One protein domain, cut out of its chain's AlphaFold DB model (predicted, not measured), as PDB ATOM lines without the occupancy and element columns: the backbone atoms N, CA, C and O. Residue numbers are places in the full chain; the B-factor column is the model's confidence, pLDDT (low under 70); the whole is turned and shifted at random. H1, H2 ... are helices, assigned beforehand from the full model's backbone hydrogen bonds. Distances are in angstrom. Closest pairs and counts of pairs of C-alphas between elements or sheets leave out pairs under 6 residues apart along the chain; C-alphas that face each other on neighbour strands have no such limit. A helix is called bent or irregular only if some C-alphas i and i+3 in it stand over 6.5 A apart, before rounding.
ATOM      1  N   GLY A 150      17.374  -5.238  42.507       95.62
ATOM      2  CA  GLY A 150      18.242  -5.402  41.349       95.62
ATOM      3  C   GLY A 150      17.585  -4.948  40.049       95.62
ATOM      4  O   GLY A 150      16.663  -4.124  40.042       95.62
ATOM      5  N   ASP A 151      18.080  -5.515  38.962       93.69
ATOM      6  CA  ASP A 151      17.758  -5.060  37.618       93.69
ATOM      7  C   ASP A 151      16.318  -5.384  37.242       93.69
ATOM      8  O   ASP A 151      15.606  -4.513  36.743       93.69
ATOM      9  N   TRP A 152      15.843  -6.589  37.570       94.44
ATOM     10  CA  TRP A 152      14.480  -6.976  37.232       94.44
ATOM     11  C   TRP A 152      13.449  -6.490  38.258       94.44
ATOM     12  O   TRP A 152      12.645  -5.614  37.935       94.44
ATOM     13  N   ALA A 153      13.456  -7.004  39.496       95.25
ATOM     14  CA  ALA A 153      12.403  -6.690  40.471       95.25
ATOM     15  C   ALA A 153      12.355  -5.192  40.811       95.25
ATOM     16  O   ALA A 153      11.272  -4.615  40.945       95.25
ATOM     17  N   GLY A 154      13.528  -4.556  40.895       94.88
ATOM     18  CA  GLY A 154      13.677  -3.116  41.070       94.88
ATOM     19  C   GLY A 154      13.309  -2.328  39.813       94.88
ATOM     20  O   GLY A 154      12.622  -1.311  39.923       94.88
ATOM     21  N   GLY A 155      13.701  -2.807  38.628       92.75
ATOM     22  CA  GLY A 155      13.394  -2.164  37.348       92.75
ATOM     23  C   GLY A 155      11.898  -2.083  37.043       92.75
ATOM     24  O   GLY A 155      11.442  -1.093  36.473       92.75
ATOM     25  N   VAL A 156      11.113  -3.073  37.482       92.12
ATOM     26  CA  VAL A 156       9.648  -3.085  37.309       92.12
ATOM     27  C   VAL A 156       8.874  -2.653  38.559       92.12
ATOM     28  O   VAL A 156       7.644  -2.672  38.554       92.12
ATOM     29  N   TRP A 157       9.557  -2.228  39.623       93.00
ATOM     30  CA  TRP A 157       8.946  -1.908  40.919       93.00
ATOM     31  C   TRP A 157       7.790  -0.904  40.826       93.00
ATOM     32  O   TRP A 157       6.721  -1.124  41.388       93.00
ATOM     33  N   SER A 158       7.982   0.185  40.078       89.44
ATOM     34  CA  SER A 158       6.981   1.250  39.930       89.44
ATOM     35  C   SER A 158       5.746   0.830  39.128       89.44
ATOM     36  O   SER A 158       4.718   1.500  39.208       89.44
ATOM     37  N   SER A 159       5.830  -0.265  38.364       86.56
ATOM     38  CA  SER A 159       4.694  -0.803  37.610       86.56
ATOM     39  C   SER A 159       3.721  -1.600  38.485       86.56
ATOM     40  O   SER A 159       2.552  -1.743  38.130       86.56
ATOM     41  N   ASP A 160       4.167  -2.059  39.659       80.38
ATOM     42  CA  ASP A 160       3.321  -2.700  40.661       80.38
ATOM     43  C   ASP A 160       2.897  -1.658  41.704       80.38
ATOM     44  O   ASP A 160       3.610  -1.356  42.665       80.38
ATOM     45  N   GLY A 161       1.708  -1.082  41.511       74.81
ATOM     46  CA  GLY A 161       1.153  -0.065  42.409       74.81
ATOM     47  C   GLY A 161       0.938  -0.551  43.847       74.81
ATOM     48  O   GLY A 161       0.875   0.274  44.758       74.81
ATOM     49  N   VAL A 162       0.845  -1.869  44.072       80.56
ATOM     50  CA  VAL A 162       0.676  -2.431  45.415       80.56
ATOM     51  C   VAL A 162       2.026  -2.621  46.093       80.56
ATOM     52  O   VAL A 162       2.180  -2.199  47.236       80.56
ATOM     53  N   CYS A 163       3.008  -3.207  45.403       78.19
ATOM     54  CA  CYS A 163       4.371  -3.321  45.929       78.19
ATOM     55  C   CYS A 163       4.989  -1.953  46.197       78.19
ATOM     56  O   CYS A 163       5.514  -1.723  47.279       78.19
ATOM     57  N   SER A 164       4.858  -1.021  45.253       81.06
ATOM     58  CA  SER A 164       5.407   0.329  45.394       81.06
ATOM     59  C   SER A 164       4.702   1.201  46.437       81.06
ATOM     60  O   SER A 164       5.088   2.359  46.599       81.06
ATOM     61  N   GLU A 165       3.674   0.686  47.127       81.00
ATOM     62  CA  GLU A 165       2.809   1.451  48.035       81.00
ATOM     63  C   GLU A 165       2.345   2.768  47.370       81.00
ATOM     64  O   GLU A 165       2.471   3.858  47.931       81.00
ATOM     65  N   GLY A 166       1.884   2.686  46.115       78.69
ATOM     66  CA  GLY A 166       1.506   3.851  45.308       78.69
ATOM     67  C   GLY A 166       2.678   4.737  44.865       78.69
ATOM     68  O   GLY A 166       2.477   5.919  44.596       78.69
ATOM     69  N   GLY A 167       3.895   4.194  44.810       81.06
ATOM     70  CA  GLY A 167       5.124   4.918  44.468       81.06
ATOM     71  C   GLY A 167       5.773   5.669  45.633       81.06
ATOM     72  O   GLY A 167       6.666   6.482  45.403       81.06
ATOM     73  N   THR A 168       5.336   5.434  46.872       85.81
ATOM     74  CA  THR A 168       5.840   6.163  48.050       85.81
ATOM     75  C   THR A 168       7.213   5.685  48.516       85.81
ATOM     76  O   THR A 168       7.963   6.477  49.088       85.81
ATOM     77  N   LEU A 169       7.563   4.425  48.247       89.94
ATOM     78  CA  LEU A 169       8.854   3.832  48.593       89.94
ATOM     79  C   LEU A 169       9.547   3.271  47.352       89.94
ATOM     80  O   LEU A 169       8.920   2.640  46.497       89.94
ATOM     81  N   THR A 170      10.870   3.443  47.274       93.06
ATOM     82  CA  THR A 170      11.689   2.653  46.345       93.06
ATOM     83  C   THR A 170      11.739   1.195  46.800       93.06
ATOM     84  O   THR A 170      11.552   0.901  47.984       93.06
ATOM     85  N   CYS A 171      12.061   0.271  45.889       95.38
ATOM     86  CA  CYS A 171      12.215  -1.142  46.241       95.38
ATOM     87  C   CYS A 171      13.201  -1.335  47.408       95.38
ATOM     88  O   CYS A 171      12.916  -2.059  48.359       95.38
ATOM     89  N   GLN A 172      14.337  -0.631  47.392       96.19
ATOM     90  CA  GLN A 172      15.351  -0.738  48.441       96.19
ATOM     91  C   GLN A 172      14.836  -0.221  49.789       96.19
ATOM     92  O   GLN A 172      15.131  -0.820  50.820       96.19
ATOM     93  N   GLN A 173      14.060   0.868  49.794       95.00
ATOM     94  CA  GLN A 173      13.448   1.392  51.017       95.00
ATOM     95  C   GLN A 173      12.413   0.420  51.583       95.00
ATOM     96  O   GLN A 173      12.395   0.190  52.790       95.00
ATOM     97  N   PHE A 174      11.594  -0.176  50.717       93.81
ATOM     98  CA  PHE A 174      10.604  -1.169  51.113       93.81
ATOM     99  C   PHE A 174      11.269  -2.411  51.718       93.81
ATOM    100  O   PHE A 174      10.954  -2.786  52.844       93.81
ATOM    101  N   VAL A 175      12.258  -2.993  51.030       95.56
ATOM    102  CA  VAL A 175      12.989  -4.179  51.509       95.56
ATOM    103  C   VAL A 175      13.705  -3.903  52.834       95.56
ATOM    104  O   VAL A 175      13.615  -4.706  53.759       95.56
ATOM    105  N   ALA A 176      14.389  -2.762  52.961       96.56
ATOM    106  CA  ALA A 176      15.131  -2.423  54.175       96.56
ATOM    107  C   ALA A 176      14.223  -2.075  55.369       96.56
ATOM    108  O   ALA A 176      14.603  -2.304  56.516       96.56
ATOM    109  N   GLY A 177      13.048  -1.493  55.109       95.12
ATOM    110  CA  GLY A 177      12.138  -0.981  56.136       95.12
ATOM    111  C   GLY A 177      11.069  -1.963  56.617       95.12
ATOM    112  O   GLY A 177      10.368  -1.643  57.576       95.12
ATOM    113  N   ARG A 178      10.916  -3.120  55.958       92.19
ATOM    114  CA  ARG A 178       9.824  -4.080  56.196       92.19
ATOM    115  C   ARG A 178      10.323  -5.526  56.358       92.19
ATOM    116  O   ARG A 178       9.880  -6.402  55.620       92.19
ATOM    117  N   PRO A 179      11.261  -5.844  57.266       95.19
ATOM    118  CA  PRO A 179      11.795  -7.208  57.386       95.19
ATOM    119  C   PRO A 179      10.716  -8.281  57.634       95.19
ATOM    120  O   PRO A 179      10.858  -9.423  57.203       95.19
ATOM    121  N   GLU A 180       9.619  -7.923  58.300       95.44
ATOM    122  CA  GLU A 180       8.529  -8.819  58.687       95.44
ATOM    123  C   GLU A 180       7.779  -9.459  57.511       95.44
ATOM    124  O   GLU A 180       7.267 -10.572  57.649       95.44
ATOM    125  N   ILE A 181       7.726  -8.801  56.348       91.25
ATOM    126  CA  ILE A 181       6.977  -9.309  55.189       91.25
ATOM    127  C   ILE A 181       7.715 -10.447  54.473       91.25
ATOM    128  O   ILE A 181       7.104 -11.208  53.730       91.25
ATOM    129  N   PHE A 182       9.022 -10.587  54.711       95.44
ATOM    130  CA  PHE A 182       9.865 -11.607  54.085       95.44
ATOM    131  C   PHE A 182       9.919 -12.910  54.884       95.44
ATOM    132  O   PHE A 182      10.703 -13.798  54.558       95.44
ATOM    133  N   ARG A 183       9.072 -13.070  55.912       96.38
ATOM    134  CA  ARG A 183       8.994 -14.308  56.706       96.38
ATOM    135  C   ARG A 183       8.786 -15.551  55.836       96.38
ATOM    136  O   ARG A 183       9.333 -16.604  56.140       96.38
ATOM    137  N   ASP A 184       8.019 -15.406  54.758       94.88
ATOM    138  CA  ASP A 184       7.658 -16.509  53.868       94.88
ATOM    139  C   ASP A 184       8.547 -16.551  52.598       94.88
ATOM    140  O   ASP A 184       8.274 -17.317  51.675       94.88
ATOM    141  N   ALA A 185       9.633 -15.761  52.548       96.75
ATOM    142  CA  ALA A 185      10.606 -15.729  51.452       96.75
ATOM    143  C   ALA A 185      11.760 -16.723  51.696       96.75
ATOM    144  O   ALA A 185      12.891 -16.338  51.993       96.75
ATOM    145  N   PHE A 186      11.464 -18.021  51.612       97.88
ATOM    146  CA  PHE A 186      12.454 -19.091  51.761       97.88
ATOM    147  C   PHE A 186      12.150 -20.287  50.857       97.88
ATOM    148  O   PHE A 186      11.004 -20.542  50.488       97.88
ATOM    149  N   TRP A 187      13.183 -21.077  50.561       98.56
ATOM    150  CA  TRP A 187      13.047 -22.360  49.877       98.56
ATOM    151  C   TRP A 187      12.961 -23.506  50.888       98.56
ATOM    152  O   TRP A 187      13.843 -23.662  51.734       98.56
ATOM    153  N   LEU A 188      11.941 -24.358  50.762       98.31
ATOM    154  CA  LEU A 188      11.869 -25.643  51.464       98.31
ATOM    155  C   LEU A 188      11.977 -26.790  50.459       98.31
ATOM    156  O   LEU A 188      11.006 -27.167  49.802       98.31
ATOM    157  N   VAL A 189      13.183 -27.340  50.328       98.62
ATOM    158  CA  VAL A 189      13.510 -28.328  49.295       98.62
ATOM    159  C   VAL A 189      13.487 -29.740  49.873       98.62
ATOM    160  O   VAL A 189      14.345 -30.110  50.667       98.62
ATOM    161  N   ASN A 190      12.529 -30.561  49.429       98.44
ATOM    162  CA  ASN A 190      12.459 -31.972  49.831       98.44
ATOM    163  C   ASN A 190      13.550 -32.829  49.172       98.44
ATOM    164  O   ASN A 190      14.112 -33.719  49.805       98.44
ATOM    165  N   SER A 191      13.819 -32.617  47.881       98.25
ATOM    166  CA  SER A 191      14.873 -33.339  47.165       98.25
ATOM    167  C   SER A 191      15.242 -32.652  45.860       98.25
ATOM    168  O   SER A 191      14.356 -32.161  45.160       98.25
ATOM    169  N   VAL A 192      16.512 -32.762  45.480       98.44
ATOM    170  CA  VAL A 192      17.005 -32.505  44.124       98.44
ATOM    171  C   VAL A 192      17.546 -33.824  43.580       98.44
ATOM    172  O   VAL A 192      18.314 -34.503  44.261       98.44
TER     173      VAL A 192
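Overview. This is residues 150 to 192 of the 262 residues of an uncharacterized protein of Rutstroemia sp. NJR-2017a WRK4 (UniProt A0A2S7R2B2). A short helix, H2, forms a loose corner with another short helix, H1, which lies near the first residue of H2 and is turned about perpendicular to it; a long loop, residues 156 to 170, runs out from H1 and folds back to H2. From the other end of H2 a long arm, residues 178 to 192, sticks out with the irregular helix H3 in its first part and a tail after it, and this arm makes much of the length. The printed part has 43 residues with three named helices, H1, H2 and H3 in that order, and no named strand; the class is all helix, though under half of the residues, 19 of 43, are in named elements. The whole is loose, with a radius of gyration of the C-alphas of 12.9 A, and elongated, with spans of 40 by 22 by 16 A.

Along the chain. H2, the longest helix by residues, holds residues 171 to 177 and measures 9.9 A from first to last C-alpha; it begins at C-alpha 171 at (12.215, -1.142, 46.241). H1, residues 150 to 155, measures 7.1 A and begins at C-alpha 150 at (18.242, -5.402, 41.349). H1 is neither bent nor irregular, but only just: C-alphas 150 and 153 are 6.0 A apart. H3, residues 179 to 184, measures 10.8 A and ends at C-alpha 184 at (7.658, -16.509, 53.868). H3 is irregular, with C-alphas 181 and 184 lying 7.4 A apart.

Arrangement. H2 touches no helix. H1 and H2 are close but not clearly touching, with 2 pairs of C-alphas within 8 A; their closest C-alphas, those of Gly 154 and Cys 171, are 5.7 A apart. Their lines stand at 84 degrees, about perpendicular, and their centres are 12.7 A apart. H2 and H3 meet only through their link. H1 and H3 are apart. In H1 and H2 every O i to N i+4 pair is within hydrogen-bond range; in H3 0 of 2 such pairs are, and 1 of 3 O i to N i+3 pairs is.

Size, cuts and confidence. The two C-alphas farthest apart, those of Thr 168 and Ser 191, are 40.5 A apart, and the C-alphas of Gly 150 and Val 192 are 27.3 A apart. The link from H1 to H2 is long, with 15 residues, and the link from H2 to H3 is tight, with 1 residue. Residues 178 to 192, of which 179 to 184 belong to H3, stand free. The printed part has no cut. The mean pLDDT of the printed part is 91.8, and no printed residue is under 70.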